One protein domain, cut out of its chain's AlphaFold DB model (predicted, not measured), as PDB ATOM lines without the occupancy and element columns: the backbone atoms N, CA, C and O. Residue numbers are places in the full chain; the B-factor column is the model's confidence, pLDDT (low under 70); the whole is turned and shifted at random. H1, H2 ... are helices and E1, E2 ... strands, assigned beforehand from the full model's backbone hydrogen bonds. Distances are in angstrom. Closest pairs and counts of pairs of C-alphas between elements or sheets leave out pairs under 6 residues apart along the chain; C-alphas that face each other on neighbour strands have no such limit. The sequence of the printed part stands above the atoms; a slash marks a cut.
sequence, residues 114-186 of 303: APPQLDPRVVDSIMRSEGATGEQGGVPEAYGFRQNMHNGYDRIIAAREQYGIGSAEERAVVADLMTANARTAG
ATOM      1  N   ALA A 114     -14.112   0.566  16.208       75.00
ATOM      2  CA  ALA A 114     -12.977   1.294  15.656       75.00
ATOM      3  C   ALA A 114     -13.300   2.799  15.576       75.00
ATOM      4  O   ALA A 114     -14.370   3.164  15.073       75.00
ATOM      5  N   PRO A 115     -12.427   3.690  16.079       81.94
ATOM      6  CA  PRO A 115     -12.704   5.115  16.058       81.94
ATOM      7  C   PRO A 115     -12.817   5.645  14.619       81.94
ATOM      8  O   PRO A 115     -11.982   5.329  13.767       81.94
ATOM      9  N   PRO A 116     -13.812   6.506  14.334       82.00
ATOM     10  CA  PRO A 116     -14.011   7.055  12.993       82.00
ATOM     11  C   PRO A 116     -12.931   8.078  12.606       82.00
ATOM     12  O   PRO A 116     -12.699   8.316  11.416       82.00
ATOM     13  N   GLN A 117     -12.281   8.687  13.603       90.56
ATOM     14  CA  GLN A 117     -11.276   9.737  13.461       90.56
ATOM     15  C   GLN A 117     -10.119   9.529  14.441       90.56
ATOM     16  O   GLN A 117     -10.275   8.868  15.469       90.56
ATOM     17  N   LEU A 118      -8.961  10.105  14.112       91.38
ATOM     18  CA  LEU A 118      -7.825  10.163  15.029       91.38
ATOM     19  C   LEU A 118      -8.196  11.009  16.260       91.38
ATOM     20  O   LEU A 118      -8.882  12.024  16.111       91.38
ATOM     21  N   ASP A 119      -7.751  10.619  17.459       94.69
ATOM     22  CA  ASP A 119      -8.032  11.393  18.674       94.69
ATOM     23  C   ASP A 119      -7.499  12.835  18.506       94.69
ATOM     24  O   ASP A 119      -6.337  13.027  18.118       94.69
ATOM     25  N   PRO A 120      -8.314  13.870  18.787       92.75
ATOM     26  CA  PRO A 120      -7.912  15.261  18.600       92.75
ATOM     27  C   PRO A 120      -6.629  15.651  19.346       92.75
ATOM     28  O   PRO A 120      -5.873  16.485  18.854       92.75
ATOM     29  N   ARG A 121      -6.338  15.032  20.498       93.62
ATOM     30  CA  ARG A 121      -5.103  15.279  21.259       93.62
ATOM     31  C   ARG A 121      -3.867  14.801  20.506       93.62
ATOM     32  O   ARG A 121      -2.809  15.414  20.627       93.62
ATOM     33  N   VAL A 122      -3.997  13.733  19.719       94.19
ATOM     34  CA  VAL A 122      -2.923  13.233  18.854       94.19
ATOM     35  C   VAL A 122      -2.703  14.193  17.692       94.19
ATOM     36  O   VAL A 122      -1.560  14.541  17.410       94.19
ATOM     37  N   VAL A 123      -3.779  14.686  17.067       92.88
ATOM     38  CA  VAL A 123      -3.687  15.728  16.027       92.88
ATOM     39  C   VAL A 123      -2.946  16.953  16.568       92.88
ATOM     40  O   VAL A 123      -1.978  17.406  15.963       92.88
ATOM     41  N   ASP A 124      -3.343  17.444  17.743       91.25
ATOM     42  CA  ASP A 124      -2.735  18.622  18.368       91.25
ATOM     43  C   ASP A 124      -1.269  18.395  18.761       91.25
ATOM     44  O   ASP A 124      -0.443  19.303  18.630       91.25
ATOM     45  N   SER A 125      -0.934  17.194  19.239       89.38
ATOM     46  CA  SER A 125       0.445  16.796  19.547       89.38
ATOM     47  C   SER A 125       1.312  16.813  18.285       89.38
ATOM     48  O   SER A 125       2.339  17.492  18.276       89.38
ATOM     49  N   ILE A 126       0.861  16.180  17.194       87.88
ATOM     50  CA  ILE A 126       1.612  16.134  15.930       87.88
ATOM     51  C   ILE A 126       1.736  17.534  15.320       87.88
ATOM     52  O   ILE A 126       2.820  17.936  14.901       87.88
ATOM     53  N   MET A 127       0.661  18.327  15.302       89.44
ATOM     54  CA  MET A 127       0.720  19.702  14.794       89.44
ATOM     55  C   MET A 127       1.742  20.553  15.558       89.44
ATOM     56  O   MET A 127       2.445  21.370  14.962       89.44
ATOM     57  N   ARG A 128       1.850  20.354  16.875       87.75
ATOM     58  CA  ARG A 128       2.827  21.049  17.717       87.75
ATOM     59  C   ARG A 128       4.254  20.567  17.466       87.75
ATOM     60  O   ARG A 128       5.156  21.399  17.453       87.75
ATOM     61  N   SER A 129       4.463  19.261  17.298       82.31
ATOM     62  CA  SER A 129       5.798  18.683  17.113       82.31
ATOM     63  C   SER A 129       6.378  18.967  15.731       82.31
ATOM     64  O   SER A 129       7.560  19.277  15.619       82.31
ATOM     65  N   GLU A 130       5.554  18.870  14.689       84.38
ATOM     66  CA  GLU A 130       5.962  19.106  13.301       84.38
ATOM     67  C   GLU A 130       6.055  20.603  12.977       84.38
ATOM     68  O   GLU A 130       6.838  21.019  12.128       84.38
ATOM     69  N   GLY A 131       5.272  21.427  13.678       85.62
ATOM     70  CA  GLY A 131       5.238  22.866  13.475       85.62
ATOM     71  C   GLY A 131       4.430  23.285  12.245       85.62
ATOM     72  O   GLY A 131       4.188  22.532  11.301       85.62
ATOM     73  N   ALA A 132       3.981  24.538  12.264       87.56
ATOM     74  CA  ALA A 132       3.120  25.077  11.215       87.56
ATOM     75  C   ALA A 132       3.877  25.423   9.921       87.56
ATOM     76  O   ALA A 132       3.264  25.562   8.860       87.56
ATOM     77  N   THR A 133       5.197  25.570   9.996       87.25
ATOM     78  CA  THR A 133       6.077  25.848   8.861       87.25
ATOM     79  C   THR A 133       7.391  25.100   9.032       87.25
ATOM     80  O   THR A 133       7.913  24.981  10.140       87.25
ATOM     81  N   GLY A 134       7.946  24.627   7.922       84.12
ATOM     82  CA  GLY A 134       9.240  23.966   7.889       84.12
ATOM     83  C   GLY A 134       9.775  23.838   6.470       84.12
ATOM     84  O   GLY A 134       9.088  24.135   5.490       84.12
ATOM     85  N   GLU A 135      11.018  23.383   6.374       84.50
ATOM     86  CA  GLU A 135      11.635  22.977   5.119       84.50
ATOM     87  C   GLU A 135      12.435  21.694   5.361       84.50
ATOM     88  O   GLU A 135      13.283  21.636   6.254       84.50
ATOM     89  N   GLN A 136      12.184  20.663   4.555       65.38
ATOM     90  CA  GLN A 136      12.939  19.414   4.597       65.38
ATOM     91  C   GLN A 136      13.541  19.112   3.229       65.38
ATOM     92  O   GLN A 136      12.840  18.784   2.273       65.38
ATOM     93  N   GLY A 137      14.870  19.207   3.142       72.19
ATOM     94  CA  GLY A 137      15.611  18.932   1.909       72.19
ATOM     95  C   GLY A 137      15.269  19.892   0.766       72.19
ATOM     96  O   GLY A 137      15.180  19.443  -0.374       72.19
ATOM     97  N   GLY A 138      15.042  21.178   1.062       78.44
ATOM     98  CA  GLY A 138      14.624  22.171   0.067       78.44
ATOM     99  C   GLY A 138      13.126  22.172  -0.238       78.44
ATOM    100  O   GLY A 138      12.694  22.910  -1.119       78.44
ATOM    101  N   VAL A 139      12.332  21.334   0.437       83.25
ATOM    102  CA  VAL A 139      10.892  21.213   0.190       83.25
ATOM    103  C   VAL A 139      10.111  21.854   1.334       83.25
ATOM    104  O   VAL A 139      10.280  21.417   2.478       83.25
ATOM    105  N   PRO A 140       9.230  22.830   1.048       87.94
ATOM    106  CA  PRO A 140       8.328  23.396   2.041       87.94
ATOM    107  C   PRO A 140       7.428  22.344   2.692       87.94
ATOM    108  O   PRO A 140       6.941  21.411   2.041       87.94
ATOM    109  N   GLU A 141       7.177  22.535   3.982       86.81
ATOM    110  CA  GLU A 141       6.387  21.636   4.813       86.81
ATOM    111  C   GLU A 141       5.465  22.407   5.765       86.81
ATOM    112  O   GLU A 141       5.791  23.503   6.230       86.81
ATOM    113  N   ALA A 142       4.303  21.820   6.050       89.88
ATOM    114  CA  ALA A 142       3.383  22.264   7.089       89.88
ATOM    115  C   ALA A 142       2.850  21.036   7.834       89.88
ATOM    116  O   ALA A 142       2.264  20.151   7.215       89.88
ATOM    117  N   TYR A 143       3.061  20.970   9.151       88.88
ATOM    118  CA  TYR A 143       2.585  19.883  10.015       88.88
ATOM    119  C   TYR A 143       2.981  18.467   9.544       88.88
ATOM    120  O   TYR A 143       2.194  17.528   9.658       88.88
ATOM    121  N   GLY A 144       4.174  18.312   8.961       83.19
ATOM    122  CA  GLY A 144       4.657  17.029   8.431       83.19
ATOM    123  C   GLY A 144       4.202  16.717   6.995       83.19
ATOM    124  O   GLY A 144       4.546  15.673   6.433       83.19
ATOM    125  N   PHE A 145       3.399  17.594   6.379       85.50
ATOM    126  CA  PHE A 145       2.945  17.469   4.994       85.50
ATOM    127  C   PHE A 145       3.863  18.270   4.079       85.50
ATOM    128  O   PHE A 145       3.993  19.481   4.242       85.50
ATOM    129  N   ARG A 146       4.501  17.606   3.110       84.50
ATOM    130  CA  ARG A 146       5.472  18.232   2.203       84.50
ATOM    131  C   ARG A 146       4.837  18.553   0.860       84.50
ATOM    132  O   ARG A 146       4.128  17.719   0.296       84.50
ATOM    133  N   GLN A 147       5.178  19.714   0.306       83.12
ATOM    134  CA  GLN A 147       4.609  20.211  -0.949       83.12
ATOM    135  C   GLN A 147       4.712  19.203  -2.106       83.12
ATOM    136  O   GLN A 147       3.740  18.949  -2.812       83.12
ATOM    137  N   ASN A 148       5.871  18.565  -2.280       77.38
ATOM    138  CA  ASN A 148       6.110  17.644  -3.397       77.38
ATOM    139  C   ASN A 148       5.520  16.234  -3.209       77.38
ATOM    140  O   ASN A 148       5.598  15.416  -4.123       77.38
ATOM    141  N   MET A 149       4.967  15.920  -2.034       71.31
ATOM    142  CA  MET A 149       4.372  14.610  -1.759       71.31
ATOM    143  C   MET A 149       2.901  14.538  -2.177       71.31
ATOM    144  O   MET A 149       2.322  13.454  -2.116       71.31
ATOM    145  N   HIS A 150       2.297  15.669  -2.571       70.19
ATOM    146  CA  HIS A 150       0.873  15.790  -2.908       70.19
ATOM    147  C   HIS A 150      -0.049  15.134  -1.864       70.19
ATOM    148  O   HIS A 150      -1.107  14.596  -2.179       70.19
ATOM    149  N   ASN A 151       0.361  15.170  -0.595       74.12
ATOM    150  CA  ASN A 151      -0.288  14.462   0.506       74.12
ATOM    151  C   ASN A 151      -1.289  15.336   1.277       74.12
ATOM    152  O   ASN A 151      -1.692  14.979   2.379       74.12
ATOM    153  N   GLY A 152      -1.690  16.472   0.697       82.69
ATOM    154  CA  GLY A 152      -2.630  17.418   1.299       82.69
ATOM    155  C   GLY A 152      -2.033  18.769   1.690       82.69
ATOM    156  O   GLY A 152      -2.791  19.622   2.141       82.69
ATOM    157  N   TYR A 153      -0.733  18.998   1.462       87.25
ATOM    158  CA  TYR A 153      -0.081  20.294   1.701       87.25
ATOM    159  C   TYR A 153      -0.866  21.470   1.098       87.25
ATOM    160  O   TYR A 153      -1.198  22.411   1.812       87.25
ATOM    161  N   ASP A 154      -1.266  21.376  -0.173       90.12
ATOM    162  CA  ASP A 154      -1.987  22.456  -0.859       90.12
ATOM    163  C   ASP A 154      -3.334  22.786  -0.198       90.12
ATOM    164  O   ASP A 154      -3.749  23.941  -0.169       90.12
ATOM    165  N   ARG A 155      -4.008  21.790   0.400       91.50
ATOM    166  CA  ARG A 155      -5.264  22.006   1.139       91.50
ATOM    167  C   ARG A 155      -5.023  22.767   2.441       91.50
ATOM    168  O   ARG A 155      -5.839  23.609   2.802       91.50
ATOM    169  N   ILE A 156      -3.919  22.472   3.129       90.75
ATOM    170  CA  ILE A 156      -3.510  23.179   4.350       90.75
ATOM    171  C   ILE A 156      -3.183  24.633   4.006       90.75
ATOM    172  O   ILE A 156      -3.676  25.541   4.668       90.75
ATOM    173  N   ILE A 157      -2.416  24.864   2.935       94.94
ATOM    174  CA  ILE A 157      -2.066  26.218   2.491       94.94
ATOM    175  C   ILE A 157      -3.305  27.000   2.047       94.94
ATOM    176  O   ILE A 157      -3.470  28.134   2.479       94.94
ATOM    177  N   ALA A 158      -4.225  26.393   1.294       93.81
ATOM    178  CA  ALA A 158      -5.476  27.048   0.913       93.81
ATOM    179  C   ALA A 158      -6.317  27.459   2.138       93.81
ATOM    180  O   ALA A 158      -6.803  28.588   2.211       93.81
ATOM    181  N   ALA A 159      -6.448  26.578   3.138       91.19
ATOM    182  CA  ALA A 159      -7.140  26.913   4.382       91.19
ATOM    183  C   ALA A 159      -6.420  28.034   5.148       91.19
ATOM    184  O   ALA A 159      -7.059  28.955   5.652       91.19
ATOM    185  N   ARG A 160      -5.086  28.004   5.191       95.44
ATOM    186  CA  ARG A 160      -4.271  29.047   5.821       95.44
ATOM    187  C   ARG A 160      -4.425  30.404   5.146       95.44
ATOM    188  O   ARG A 160      -4.539  31.408   5.840       95.44
ATOM    189  N   GLU A 161      -4.408  30.449   3.820       96.00
ATOM    190  CA  GLU A 161      -4.578  31.685   3.049       96.00
ATOM    191  C   GLU A 161      -5.958  32.306   3.283       96.00
ATOM    192  O   GLU A 161      -6.083  33.528   3.342       96.00
ATOM    193  N   GLN A 162      -6.983  31.471   3.464       96.75
ATOM    194  CA  GLN A 162      -8.354  31.925   3.663       96.75
ATOM    195  C   GLN A 162      -8.676  32.304   5.117       96.75
ATOM    196  O   GLN A 162      -9.368  33.296   5.348       96.75
ATOM    197  N   TYR A 163      -8.206  31.524   6.092       95.44
ATOM    198  CA  TYR A 163      -8.646  31.608   7.494       95.44
ATOM    199  C   TYR A 163      -7.531  31.990   8.475       95.44
ATOM    200  O   TYR A 163      -7.800  32.317   9.630       95.44
ATOM    201  N   GLY A 164      -6.277  31.995   8.024       92.56
ATOM    202  CA  GLY A 164      -5.105  32.271   8.845       92.56
ATOM    203  C   GLY A 164      -4.479  31.018   9.458       92.56
ATOM    204  O   GLY A 164      -5.112  29.970   9.611       92.56
ATOM    205  N   ILE A 165      -3.197  31.149   9.807       93.12
ATOM    206  CA  ILE A 165      -2.401  30.094  10.440       93.12
ATOM    207  C   ILE A 165      -2.906  29.802  11.862       93.12
ATOM    208  O   ILE A 165      -3.127  30.720  12.649       93.12
ATOM    209  N   GLY A 166      -3.075  28.527  12.196       88.50
ATOM    210  CA  GLY A 166      -3.614  28.069  13.476       88.50
ATOM    211  C   GLY A 166      -5.129  28.238  13.629       88.50
ATOM    212  O   GLY A 166      -5.641  28.058  14.733       88.50
ATOM    213  N   SER A 167      -5.848  28.583  12.556       92.44
ATOM    214  CA  SER A 167      -7.314  28.659  12.564       92.44
ATOM    215  C   SER A 167      -7.957  27.290  12.819       92.44
ATOM    216  O   SER A 167      -7.356  26.235  12.585       92.44
ATOM    217  N   ALA A 168      -9.204  27.295  13.299       93.25
ATOM    218  CA  ALA A 168      -9.959  26.062  13.517       93.25
ATOM    219  C   ALA A 168     -10.194  25.307  12.195       93.25
ATOM    220  O   ALA A 168     -10.196  24.078  12.172       93.25
ATOM    221  N   GLU A 169     -10.335  26.045  11.097       94.56
ATOM    222  CA  GLU A 169     -10.522  25.549   9.741       94.56
ATOM    223  C   GLU A 169      -9.250  24.887   9.197       94.56
ATOM    224  O   GLU A 169      -9.317  23.770   8.683       94.56
ATOM    225  N   GLU A 170      -8.078  25.514   9.365       93.00
ATOM    226  CA  GLU A 170      -6.800  24.875   9.022       93.00
ATOM    227  C   GLU A 170      -6.599  23.598   9.851       93.00
ATOM    228  O   GLU A 170      -6.269  22.543   9.302       93.00
ATOM    229  N   ARG A 171      -6.876  23.660  11.160       95.06
ATOM    230  CA  ARG A 171      -6.803  22.494  12.051       95.06
ATOM    231  C   ARG A 171      -7.730  21.365  11.602       95.06
ATOM    232  O   ARG A 171      -7.318  20.209  11.641       95.06
ATOM    233  N   ALA A 172      -8.953  21.666  11.164       91.50
ATOM    234  CA  ALA A 172      -9.889  20.659  10.665       91.50
ATOM    235  C   ALA A 172      -9.355  19.954   9.407       91.50
ATOM    236  O   ALA A 172      -9.380  18.726   9.331       91.50
ATOM    237  N   VAL A 173      -8.778  20.708   8.462       91.38
ATOM    238  CA  VAL A 173      -8.135  20.128   7.270       91.38
ATOM    239  C   VAL A 173      -6.979  19.205   7.658       91.38
ATOM    240  O   VAL A 173      -6.857  18.106   7.114       91.38
ATOM    241  N   VAL A 174      -6.142  19.623   8.608       90.94
ATOM    242  CA  VAL A 174      -5.028  18.802   9.097       90.94
ATOM    243  C   VAL A 174      -5.538  17.532   9.785       90.94
ATOM    244  O   VAL A 174      -5.033  16.446   9.498       90.94
ATOM    245  N   ALA A 175      -6.566  17.636  10.632       91.88
ATOM    246  CA  ALA A 175      -7.178  16.498  11.317       91.88
ATOM    247  C   ALA A 175      -7.728  15.453  10.330       91.88
ATOM    248  O   ALA A 175      -7.504  14.252  10.513       91.88
ATOM    249  N   ASP A 176      -8.383  15.895   9.254       88.75
ATOM    250  CA  ASP A 176      -8.897  15.017   8.201       88.75
ATOM    251  C   ASP A 176      -7.767  14.277   7.472       88.75
ATOM    252  O   ASP A 176      -7.828  13.059   7.268       88.75
ATOM    253  N   LEU A 177      -6.708  15.000   7.097       87.50
ATOM    254  CA  LEU A 177      -5.544  14.423   6.422       87.50
ATOM    255  C   LEU A 177      -4.806  13.424   7.323       87.50
ATOM    256  O   LEU A 177      -4.457  12.322   6.889       87.50
ATOM    257  N   MET A 178      -4.604  13.772   8.596       90.06
ATOM    258  CA  MET A 178      -3.996  12.877   9.580       90.06
ATOM    259  C   MET A 178      -4.861  11.643   9.833       90.06
ATOM    260  O   MET A 178      -4.324  10.542   9.915       90.06
ATOM    261  N   THR A 179      -6.186  11.788   9.870       90.00
ATOM    262  CA  THR A 179      -7.121  10.661   9.996       90.00
ATOM    263  C   THR A 179      -7.025   9.705   8.804       90.00
ATOM    264  O   THR A 179      -7.014   8.485   8.984       90.00
ATOM    265  N   ALA A 180      -6.896  10.219   7.577       86.19
ATOM    266  CA  ALA A 180      -6.696   9.376   6.396       86.19
ATOM    267  C   ALA A 180      -5.372   8.585   6.465       86.19
ATOM    268  O   ALA A 180      -5.330   7.384   6.161       86.19
ATOM    269  N   ASN A 181      -4.300   9.230   6.932       86.19
ATOM    270  CA  ASN A 181      -3.015   8.574   7.168       86.19
ATOM    271  C   ASN A 181      -3.109   7.524   8.289       86.19
ATOM    272  O   ASN A 181      -2.618   6.407   8.118       86.19
ATOM    273  N   ALA A 182      -3.808   7.840   9.382       87.44
ATOM    274  CA  ALA A 182      -4.065   6.945  10.507       87.44
ATOM    275  C   ALA A 182      -4.797   5.675  10.077       87.44
ATOM    276  O   ALA A 182      -4.408   4.572  10.465       87.44
ATOM    277  N   ARG A 183      -5.804   5.809   9.206       89.25
ATOM    278  CA  ARG A 183      -6.513   4.666   8.620       89.25
ATOM    279  C   ARG A 183      -5.564   3.765   7.835       89.25
ATOM    280  O   ARG A 183      -5.558   2.555   8.026       89.25
ATOM    281  N   THR A 184      -4.718   4.356   6.994       86.94
ATOM    282  CA  THR A 184      -3.767   3.604   6.158       86.94
ATOM    283  C   THR A 184      -2.692   2.900   6.994       86.94
ATOM    284  O   THR A 184      -2.287   1.779   6.673       86.94
ATOM    285  N   ALA A 185      -2.241   3.546   8.072       86.62
ATOM    286  CA  ALA A 185      -1.266   3.014   9.019       86.62
ATOM    287  C   ALA A 185      -1.847   1.947   9.966       86.62
ATOM    288  O   ALA A 185      -1.085   1.182  10.549       86.62
ATOM    289  N   GLY A 186      -3.175   1.875  10.099       90.94
ATOM    290  CA  GLY A 186      -3.864   0.969  11.019       90.94
ATOM    291  C   GLY A 186      -4.053   1.526  12.435       90.94
ATOM    292  O   GLY A 186      -4.502   0.788  13.306       90.94
TER     293      GLY A 186
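Overview. This is residues 114 to 186 of the 303 residues of an uncharacterized protein of Amycolatopsis rifamycinica (UniProt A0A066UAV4). A helical hairpin of H2 and the long H3 is crossed by H1, which passes H3 nearly at right angles, and a small two-strand hairpin, E1 and E2, sits beyond the last residue of H1, away from H3. The printed part has 73 residues, with three named helices and two named strands in the order H1, E1, E2, H2, H3; the sheet, E1 - E2, is antiparallel and the class is mostly helix. It is compact, with a radius of gyration of the C-alphas of 11.8 A, and spans 37 by 26 by 20 A.

Arrangement. H1, residues 120 to 130, touches H3, residues 168 to 185, with residues 174 to 178 of H3 alone; the closest C-alphas, of Val 123 and Ala 175, are 5.9 A apart, and the lines are about perpendicular at 85 degrees. E1, residues 134 to 136, and E2, residues 139 to 142, form an antiparallel hairpin, with N 134 and O 141 within hydrogen-bond range at 3.0 A and N 136 and O 139 at 2.9 A. Residues 141 to 142 of E2 also pair, antiparallel, with residues 145 to 146. H2, residues 153 to 163, forms a helical hairpin with H3: they touch with residues 169 to 174 of H3 alone and run opposite ways at a shallow tilt of 19 degrees. Their closest C-alphas, of Ala 159 and Glu 170, are 5.1 A apart. H1 and H2 are apart. In H1, H2 and H3 every O i to N i+4 pair is within hydrogen-bond range.

Along the chain. H1 begins at C-alpha 120, (-7.912, 15.261, 18.600), and is 15.3 A long. E1 is 6.7 A and E2 10.3 A. H2 is 15.3 A. H3, 25.0 A, ends at C-alpha 185, (-1.266, 3.014, 9.019).

Size, cuts and confidence. The two C-alphas farthest apart, of Ala 114 and Gly 138, are 38.0 A apart. The printed part has no cut, and no link is long. Mean pLDDT of the printed part is 87.6; residue 136 is under 70.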